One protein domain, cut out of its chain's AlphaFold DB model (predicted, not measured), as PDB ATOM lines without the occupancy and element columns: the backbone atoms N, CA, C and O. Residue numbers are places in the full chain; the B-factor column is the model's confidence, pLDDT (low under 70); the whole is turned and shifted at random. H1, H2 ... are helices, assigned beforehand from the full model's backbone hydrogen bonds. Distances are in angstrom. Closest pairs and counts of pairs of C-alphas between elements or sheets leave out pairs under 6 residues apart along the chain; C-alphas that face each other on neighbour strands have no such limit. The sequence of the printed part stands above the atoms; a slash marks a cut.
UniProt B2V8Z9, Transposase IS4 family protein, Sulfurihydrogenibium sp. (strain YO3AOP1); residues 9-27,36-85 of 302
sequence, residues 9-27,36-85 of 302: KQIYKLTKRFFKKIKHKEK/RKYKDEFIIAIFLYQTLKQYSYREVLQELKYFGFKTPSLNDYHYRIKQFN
ATOM      1  N   LYS A   9       4.641 -72.502  -6.375       95.19
ATOM      2  CA  LYS A   9       4.315 -71.292  -5.595       95.19
ATOM      3  C   LYS A   9       4.137 -71.609  -4.106       95.19
ATOM      4  O   LYS A   9       4.670 -70.888  -3.263       95.19
ATOM      5  N   GLN A  10       3.438 -72.698  -3.777       95.62
ATOM      6  CA  GLN A  10       3.261 -73.149  -2.391       95.62
ATOM      7  C   GLN A  10       4.584 -73.619  -1.775       95.62
ATOM      8  O   GLN A  10       4.921 -73.168  -0.679       95.62
ATOM      9  N   ILE A  11       5.366 -74.444  -2.487       97.06
ATOM     10  CA  ILE A  11       6.700 -74.881  -2.030       97.06
ATOM     11  C   ILE A  11       7.580 -73.667  -1.749       97.06
ATOM     12  O   ILE A  11       8.194 -73.585  -0.688       97.06
ATOM     13  N   TYR A  12       7.624 -72.697  -2.661       97.12
ATOM     14  CA  TYR A  12       8.449 -71.509  -2.507       97.12
ATOM     15  C   TYR A  12       7.978 -70.627  -1.346       97.12
ATOM     16  O   TYR A  12       8.804 -70.182  -0.549       97.12
ATOM     17  N   LYS A  13       6.663 -70.433  -1.180       96.62
ATOM     18  CA  LYS A  13       6.090 -69.690  -0.044       96.62
ATOM     19  C   LYS A  13       6.464 -70.336   1.294       96.62
ATOM     20  O   LYS A  13       6.926 -69.630   2.191       96.62
ATOM     21  N   LEU A  14       6.303 -71.655   1.419       96.75
ATOM     22  CA  LEU A  14       6.657 -72.399   2.632       96.75
ATOM     23  C   LEU A  14       8.167 -72.373   2.878       96.75
ATOM     24  O   LEU A  14       8.598 -72.014   3.972       96.75
ATOM     25  N   THR A  15       8.973 -72.637   1.846       96.75
ATOM     26  CA  THR A  15      10.440 -72.570   1.929       96.75
ATOM     27  C   THR A  15      10.876 -71.198   2.425       96.75
ATOM     28  O   THR A  15      11.559 -71.109   3.435       96.75
ATOM     29  N   LYS A  16      10.406 -70.111   1.803       95.56
ATOM     30  CA  LYS A  16      10.724 -68.737   2.221       95.56
ATOM     31  C   LYS A  16      10.304 -68.461   3.670       95.56
ATOM     32  O   LYS A  16      11.069 -67.838   4.404       95.56
ATOM     33  N   ARG A  17       9.114 -68.910   4.091       94.56
ATOM     34  CA  ARG A  17       8.602 -68.729   5.462       94.56
ATOM     35  C   ARG A  17       9.524 -69.375   6.497       94.56
ATOM     36  O   ARG A  17       9.938 -68.702   7.436       94.56
ATOM     37  N   PHE A  18       9.849 -70.655   6.329       93.94
ATOM     38  CA  PHE A  18      10.654 -71.390   7.307       93.94
ATOM     39  C   PHE A  18      12.143 -71.055   7.210       93.94
ATOM     40  O   PHE A  18      12.819 -70.974   8.230       93.94
ATOM     41  N   PHE A  19      12.643 -70.743   6.016       90.38
ATOM     42  CA  PHE A  19      14.038 -70.362   5.816       90.38
ATOM     43  C   PHE A  19      14.396 -69.019   6.467       90.38
ATOM     44  O   PHE A  19      15.497 -68.864   6.992       90.38
ATOM     45  N   LYS A  20      13.457 -68.061   6.522       88.38
ATOM     46  CA  LYS A  20      13.636 -66.824   7.307       88.38
ATOM     47  C   LYS A  20      13.949 -67.123   8.778       88.38
ATOM     48  O   LYS A  20      14.867 -66.523   9.326       88.38
ATOM     49  N   LYS A  21      13.254 -68.094   9.389       82.44
ATOM     50  CA  LYS A  21      13.487 -68.506  10.787       82.44
ATOM     51  C   LYS A  21      14.882 -69.111  11.017       82.44
ATOM     52  O   LYS A  21      15.352 -69.105  12.148       82.44
ATOM     53  N   ILE A  22      15.540 -69.619   9.970       82.06
ATOM     54  CA  ILE A  22      16.918 -70.135  10.034       82.06
ATOM     55  C   ILE A  22      17.914 -68.968  10.013       82.06
ATOM     56  O   ILE A  22      18.757 -68.859  10.899       82.06
ATOM     57  N   LYS A  23      17.775 -68.046   9.048       67.62
ATOM     58  CA  LYS A  23      18.701 -66.910   8.863       67.62
ATOM     59  C   LYS A  23      18.742 -65.930  10.039       67.62
ATOM     60  O   LYS A  23      19.773 -65.308  10.244       67.62
ATOM     61  N   HIS A  24      17.676 -65.813  10.833       56.41
ATOM     62  CA  HIS A  24      17.695 -64.974  12.041       56.41
ATOM     63  C   HIS A  24      18.677 -65.462  13.125       56.41
ATOM     64  O   HIS A  24      19.033 -64.668  13.990       56.41
ATOM     65  N   LYS A  25      19.150 -66.721  13.075       50.75
ATOM     66  CA  LYS A  25      20.153 -67.258  14.016       50.75
ATOM     67  C   LYS A  25      21.606 -67.151  13.524       50.75
ATOM     68  O   LYS A  25      22.516 -67.228  14.340       50.75
ATOM     69  N   GLU A  26      21.842 -66.942  12.229       47.06
ATOM     70  CA  GLU A  26      23.190 -66.824  11.656       47.06
ATOM     71  C   GLU A  26      23.518 -65.338  11.401       47.06
ATOM     72  O   GLU A  26      23.164 -64.780  10.359       47.06
ATOM     73  N   LYS A  27      24.189 -64.666  12.353       39.47
ATOM     74  CA  LYS A  27      24.808 -63.350  12.095       39.47
ATOM     75  C   LYS A  27      25.764 -63.485  10.896       39.47
ATOM     76  O   LYS A  27      26.558 -64.419  10.823       39.47
ATOM     77  N   ARG A  36      25.258 -62.961  -5.009       75.75
ATOM     78  CA  ARG A  36      24.436 -64.048  -5.552       75.75
ATOM     79  C   ARG A  36      23.125 -63.480  -6.112       75.75
ATOM     80  O   ARG A  36      22.295 -63.003  -5.346       75.75
ATOM     81  N   LYS A  37      22.899 -63.617  -7.426       83.12
ATOM     82  CA  LYS A  37      21.660 -63.179  -8.110       83.12
ATOM     83  C   LYS A  37      20.395 -63.853  -7.559       83.12
ATOM     84  O   LYS A  37      19.353 -63.217  -7.444       83.12
ATOM     85  N   TYR A  38      20.489 -65.137  -7.207       87.50
ATOM     86  CA  TYR A  38      19.373 -65.923  -6.677       87.50
ATOM     87  C   TYR A  38      19.569 -66.242  -5.196       87.50
ATOM     88  O   TYR A  38      20.633 -66.721  -4.777       87.50
ATOM     89  N   LYS A  39      18.512 -65.999  -4.412       90.44
ATOM     90  CA  LYS A  39      18.471 -66.294  -2.976       90.44
ATOM     91  C   LYS A  39      18.430 -67.801  -2.726       90.44
ATOM     92  O   LYS A  39      17.876 -68.556  -3.526       90.44
ATOM     93  N   ASP A  40      18.993 -68.240  -1.603       90.00
ATOM     94  CA  ASP A  40      19.103 -69.667  -1.282       90.00
ATOM     95  C   ASP A  40      17.727 -70.329  -1.137       90.00
ATOM     96  O   ASP A  40      17.534 -71.425  -1.655       90.00
ATOM     97  N   GLU A  41      16.746 -69.642  -0.542       93.00
ATOM     98  CA  GLU A  41      15.376 -70.151  -0.412       93.00
ATOM     99  C   GLU A  41      14.710 -70.445  -1.763       93.00
ATOM    100  O   GLU A  41      13.900 -71.363  -1.864       93.00
ATOM    101  N   PHE A  42      15.062 -69.699  -2.815       94.94
ATOM    102  CA  PHE A  42      14.545 -69.943  -4.156       94.94
ATOM    103  C   PHE A  42      15.198 -71.184  -4.763       94.94
ATOM    104  O   PHE A  42      14.492 -72.066  -5.231       94.94
ATOM    105  N   ILE A  43      16.527 -71.312  -4.668       95.06
ATOM    106  CA  ILE A  43      17.247 -72.507  -5.142       95.06
ATOM    107  C   ILE A  43      16.754 -73.777  -4.434       95.06
ATOM    108  O   ILE A  43      16.548 -74.798  -5.087       95.06
ATOM    109  N   ILE A  44      16.520 -73.711  -3.120       95.69
ATOM    110  CA  ILE A  44      15.960 -74.828  -2.348       95.69
ATOM    111  C   ILE A  44      14.551 -75.159  -2.836       95.69
ATOM    112  O   ILE A  44      14.248 -76.330  -3.033       95.69
ATOM    113  N   ALA A  45      13.701 -74.160  -3.079       97.38
ATOM    114  CA  ALA A  45      12.358 -74.403  -3.595       97.38
ATOM    115  C   ALA A  45      12.376 -75.078  -4.977       97.38
ATOM    116  O   ALA A  45      11.591 -76.002  -5.198       97.38
ATOM    117  N   ILE A  46      13.288 -74.680  -5.876       97.19
ATOM    118  CA  ILE A  46      13.486 -75.363  -7.169       97.19
ATOM    119  C   ILE A  46      13.907 -76.814  -6.922       97.19
ATOM    120  O   ILE A  46      13.312 -77.716  -7.499       97.19
ATOM    121  N   PHE A  47      14.860 -77.056  -6.019       96.88
ATOM    122  CA  PHE A  47      15.332 -78.405  -5.696       96.88
ATOM    123  C   PHE A  47      14.238 -79.304  -5.107       96.88
ATOM    124  O   PHE A  47      14.099 -80.460  -5.510       96.88
ATOM    125  N   LEU A  48      13.417 -78.782  -4.193       96.94
ATOM    126  CA  LEU A  48      12.271 -79.502  -3.632       96.94
ATOM    127  C   LEU A  48      11.233 -79.815  -4.716       96.94
ATOM    128  O   LEU A  48      10.741 -80.936  -4.796       96.94
ATOM    129  N   TYR A  49      10.926 -78.851  -5.583       96.75
ATOM    130  CA  TYR A  49       9.966 -79.052  -6.664       96.75
ATOM    131  C   TYR A  49      10.467 -80.047  -7.713       96.75
ATOM    132  O   TYR A  49       9.740 -80.966  -8.089       96.75
ATOM    133  N   GLN A  50      11.741 -79.940  -8.093       95.31
ATOM    134  CA  GLN A  50      12.425 -80.916  -8.929       95.31
ATOM    135  C   GLN A  50      12.320 -82.320  -8.325       95.31
ATOM    136  O   GLN A  50      11.987 -83.268  -9.031       95.31
ATOM    137  N   THR A  51      12.572 -82.451  -7.019       94.50
ATOM    138  CA  THR A  51      12.484 -83.731  -6.300       94.50
ATOM    139  C   THR A  51      11.067 -84.297  -6.357       94.50
ATOM    140  O   THR A  51      10.885 -85.464  -6.701       94.50
ATOM    141  N   LEU A  52      10.055 -83.465  -6.087       94.19
ATOM    142  CA  LEU A  52       8.644 -83.858  -6.105       94.19
ATOM    143  C   LEU A  52       8.205 -84.376  -7.481       94.19
ATOM    144  O   LEU A  52       7.486 -85.378  -7.574       94.19
ATOM    145  N   LYS A  53       8.622 -83.681  -8.544       92.31
ATOM    146  CA  LYS A  53       8.291 -84.027  -9.931       92.31
ATOM    147  C   LYS A  53       9.189 -85.111 -10.521       92.31
ATOM    148  O   LYS A  53       8.790 -85.744 -11.489       92.31
ATOM    149  N   GLN A  54      10.331 -85.381  -9.889       90.75
ATOM    150  CA  GLN A  54      11.412 -86.218 -10.411       90.75
ATOM    151  C   GLN A  54      11.978 -85.713 -11.749       90.75
ATOM    152  O   GLN A  54      12.394 -86.505 -12.591       90.75
ATOM    153  N   TYR A  55      12.006 -84.395 -11.933       92.75
ATOM    154  CA  TYR A  55      12.563 -83.782 -13.132       92.75
ATOM    155  C   TYR A  55      14.093 -83.751 -13.115       92.75
ATOM    156  O   TYR A  55      14.751 -83.686 -12.068       92.75
ATOM    157  N   SER A  56      14.677 -83.750 -14.305       92.31
ATOM    158  CA  SER A  56      16.052 -83.337 -14.540       92.31
ATOM    159  C   SER A  56      16.234 -81.844 -14.233       92.31
ATOM    160  O   SER A  56      15.281 -81.072 -14.100       92.31
ATOM    161  N   TYR A  57      17.494 -81.409 -14.145       94.06
ATOM    162  CA  TYR A  57      17.808 -79.993 -13.944       94.06
ATOM    163  C   TYR A  57      17.313 -79.101 -15.088       94.06
ATOM    164  O   TYR A  57      16.973 -77.950 -14.841       94.06
ATOM    165  N   ARG A  58      17.256 -79.607 -16.326       95.12
ATOM    166  CA  ARG A  58      16.777 -78.830 -17.477       95.12
ATOM    167  C   ARG A  58      15.262 -78.671 -17.446       95.12
ATOM    168  O   ARG A  58      14.781 -77.545 -17.523       95.12
ATOM    169  N   GLU A  59      14.546 -79.775 -17.250       96.31
ATOM    170  CA  GLU A  59      13.079 -79.800 -17.222       96.31
ATOM    171  C   GLU A  59      12.519 -78.857 -16.155       96.31
ATOM    172  O   GLU A  59      11.686 -78.013 -16.470       96.31
ATOM    173  N   VAL A  60      13.037 -78.907 -14.917       96.62
ATOM    174  CA  VAL A  60      12.526 -78.029 -13.850       96.62
ATOM    175  C   VAL A  60      12.766 -76.548 -14.158       96.62
ATOM    176  O   VAL A  60      11.912 -75.711 -13.887       96.62
ATOM    177  N   LEU A  61      13.909 -76.189 -14.747       97.25
ATOM    178  CA  LEU A  61      14.191 -74.791 -15.085       97.25
ATOM    179  C   LEU A  61      13.333 -74.309 -16.259       97.25
ATOM    180  O   LEU A  61      12.942 -73.143 -16.268       97.25
ATOM    181  N   GLN A  62      13.041 -75.180 -17.228       96.75
ATOM    182  CA  GLN A  62      12.164 -74.878 -18.358       96.75
ATOM    183  C   GLN A  62      10.711 -74.704 -17.908       96.75
ATOM    184  O   GLN A  62      10.089 -73.699 -18.243       96.75
ATOM    185  N   GLU A  63      10.193 -75.621 -17.094       95.88
ATOM    186  CA  GLU A  63       8.830 -75.540 -16.564       95.88
ATOM    187  C   GLU A  63       8.637 -74.276 -15.709       95.88
ATOM    188  O   GLU A  63       7.656 -73.548 -15.851       95.88
ATOM    189  N   LEU A  64       9.618 -73.933 -14.872       96.56
ATOM    190  CA  LEU A  64       9.550 -72.704 -14.085       96.56
ATOM    191  C   LEU A  64       9.617 -71.434 -14.942       96.56
ATOM    192  O   LEU A  64       8.967 -70.449 -14.588       96.56
ATOM    193  N   LYS A  65      10.355 -71.440 -16.061       95.56
ATOM    194  CA  LYS A  65      10.309 -70.338 -17.040       95.56
ATOM    195  C   LYS A  65       8.925 -70.218 -17.665       95.56
ATOM    196  O   LYS A  65       8.422 -69.105 -17.766       95.56
ATOM    197  N   TYR A  66       8.308 -71.344 -18.026       94.62
ATOM    198  CA  TYR A  66       6.943 -71.374 -18.548       94.62
ATOM    199  C   TYR A  66       5.934 -70.798 -17.539       94.62
ATOM    200  O   TYR A  66       5.059 -70.024 -17.906       94.62
ATOM    201  N   PHE A  67       6.121 -71.052 -16.239       93.25
ATOM    202  CA  PHE A  67       5.340 -70.407 -15.173       93.25
ATOM    203  C   PHE A  67       5.715 -68.938 -14.885       93.25
ATOM    204  O   PHE A  67       5.225 -68.366 -13.906       93.25
ATOM    205  N   GLY A  68       6.589 -68.323 -15.686       93.88
ATOM    206  CA  GLY A  68       6.975 -66.914 -15.577       93.88
ATOM    207  C   GLY A  68       8.041 -66.606 -14.519       93.88
ATOM    208  O   GLY A  68       8.269 -65.439 -14.195       93.88
ATOM    209  N   PHE A  69       8.719 -67.608 -13.947       94.19
ATOM    210  CA  PHE A  69       9.796 -67.364 -12.986       94.19
ATOM    211  C   PHE A  69      11.125 -67.064 -13.687       94.19
ATOM    212  O   PHE A  69      11.553 -67.770 -14.598       94.19
ATOM    213  N   LYS A  70      11.857 -66.065 -13.179       94.19
ATOM    214  CA  LYS A  70      13.268 -65.859 -13.538       94.19
ATOM    215  C   LYS A  70      14.101 -66.982 -12.920       94.19
ATOM    216  O   LYS A  70      14.229 -67.052 -11.698       94.19
ATOM    217  N   THR A  71      14.660 -67.858 -13.749       93.75
ATOM    218  CA  THR A  71      15.423 -69.029 -13.302       93.75
ATOM    219  C   THR A  71      16.935 -68.857 -13.490       93.75
ATOM    220  O   THR A  71      17.380 -68.091 -14.355       93.75
ATOM    221  N   PRO A  72      17.765 -69.510 -12.655       94.06
ATOM    222  CA  PRO A  72      19.209 -69.573 -12.875       94.06
ATOM    223  C   PRO A  72      19.564 -70.278 -14.186       94.06
ATOM    224  O   PRO A  72      18.763 -71.035 -14.738       94.06
ATOM    225  N   SER A  73      20.792 -70.056 -14.663       94.19
ATOM    226  CA  SER A  73      21.355 -70.905 -15.712       94.19
ATOM    227  C   SER A  73      21.494 -72.347 -15.203       94.19
ATOM    228  O   SER A  73      21.548 -72.595 -13.993       94.19
ATOM    229  N   LEU A  74      21.574 -73.309 -16.125       93.88
ATOM    230  CA  LEU A  74      21.759 -74.719 -15.777       93.88
ATOM    231  C   LEU A  74      23.024 -74.931 -14.928       93.88
ATOM    232  O   LEU A  74      22.978 -75.629 -13.914       93.88
ATOM    233  N   ASN A  75      24.127 -74.286 -15.318       91.69
ATOM    234  CA  ASN A  75      25.417 -74.393 -14.641       91.69
ATOM    235  C   ASN A  75      25.359 -73.801 -13.231       91.69
ATOM    236  O   ASN A  75      25.781 -74.457 -12.276       91.69
ATOM    237  N   ASP A  76      24.764 -72.613 -13.083       91.19
ATOM    238  CA  ASP A  76      24.593 -71.979 -11.774       91.19
ATOM    239  C   ASP A  76      23.742 -72.850 -10.854       91.19
ATOM    240  O   ASP A  76      24.095 -73.068  -9.696       91.19
ATOM    241  N   TYR A  77      22.625 -73.380 -11.359       94.12
ATOM    242  CA  TYR A  77      21.735 -74.224 -10.569       94.12
ATOM    243  C   TYR A  77      22.438 -75.502 -10.100       94.12
ATOM    244  O   TYR A  77      22.436 -75.806  -8.905       94.12
ATOM    245  N   HIS A  78      23.109 -76.201 -11.018       91.38
ATOM    246  CA  HIS A  78      23.873 -77.407 -10.712       91.38
ATOM    247  C   HIS A  78      24.958 -77.146  -9.656       91.38
ATOM    248  O   HIS A  78      25.053 -77.858  -8.650       91.38
ATOM    249  N   TYR A  79      25.751 -76.090  -9.849       90.31
ATOM    250  CA  TYR A  79      26.800 -75.681  -8.916       90.31
ATOM    251  C   TYR A  79      26.234 -75.367  -7.527       90.31
ATOM    252  O   TYR A  79      26.747 -75.841  -6.509       90.31
ATOM    253  N   ARG A  80      25.121 -74.632  -7.479       90.44
ATOM    254  CA  ARG A  80      24.456 -74.252  -6.232       90.44
ATOM    255  C   ARG A  80      23.913 -75.460  -5.474       90.44
ATOM    256  O   ARG A  80      24.119 -75.528  -4.266       90.44
ATOM    257  N   ILE A  81      23.279 -76.426  -6.143       90.31
ATOM    258  CA  ILE A  81      22.819 -77.669  -5.495       90.31
ATOM    259  C   ILE A  81      24.004 -78.470  -4.956       90.31
ATOM    260  O   ILE A  81      23.935 -78.996  -3.841       90.31
ATOM    261  N   LYS A  82      25.100 -78.552  -5.720       87.50
ATOM    262  CA  LYS A  82      26.325 -79.244  -5.300       87.50
ATOM    263  C   LYS A  82      26.880 -78.644  -4.006       87.50
ATOM    264  O   LYS A  82      27.112 -79.391  -3.060       87.50
ATOM    265  N   GLN A  83      27.039 -77.325  -3.943       85.75
ATOM    266  CA  GLN A  83      27.621 -76.635  -2.784       85.75
ATOM    267  C   GLN A  83      26.692 -76.511  -1.581       85.75
ATOM    268  O   GLN A  83      27.147 -76.346  -0.452       85.75
ATOM    269  N   PHE A  84      25.387 -76.551  -1.814       83.31
ATOM    270  CA  PHE A  84      24.408 -76.373  -0.763       83.31
ATOM    271  C   PHE A  84      24.559 -77.434   0.341       83.31
ATOM    272  O   PHE A  84      24.674 -78.627   0.058       83.31
ATOM    273  N   ASN A  85      24.580 -77.007   1.605       85.69
ATOM    274  CA  ASN A  85      24.821 -77.895   2.739       85.69
ATOM    275  C   ASN A  85      23.550 -78.690   3.086       85.69
ATOM    276  O   ASN A  85      22.480 -78.112   3.276       85.69
TER     277      ASN A  85
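What this domain is: This is residues 9 to 27 and 36 to 85 of the 302 residues of the protein "Transposase IS4 family protein" of Sulfurihydrogenibium sp. (strain YO3AOP1) (UniProt B2V8Z9). H2 is the middle helix; H1 crosses one side of it, H3 and H4 pack on it away from H1, and residues 21 to 27 stick out. The printed part has 69 residues, with four named helices, H1 to H4, and no named strand: all helix, compact, radius of gyration of the C-alphas 12.1 A, spans 35 by 24 by 20 A.

How they stand to each other: Start with H1, residues 9 to 23: it touches the hub H2, residues 40 to 53, at a steep tilt of 42 degrees, opposite ways; the closest C-alphas, Tyr 12 and Ala 45, are 5.0 A apart. H2's residues 46 to 50 alone touch H3, residues 57 to 66, about perpendicular at 77 degrees; the closest C-alphas, Gln 50 and Val 60, are 5.7 A apart. H1 and H3 are apart. Every O i to N i+4 pair is within hydrogen-bond range in H2, 9 of 11 in H1.

Where its parts are: Find C-alpha 9 at (4.315, -71.292, -5.595); H1 runs 20.9 A, H2 19.9 A. H4, residues 74 to 83, ends at C-alpha 83 (27.621, -76.635, -2.784).

The domain as a whole: Residues 28 to 35 are cut out, a 17.7 A gap between C-alphas 27 and 36. Residues 23 to 27 have pLDDT under 70.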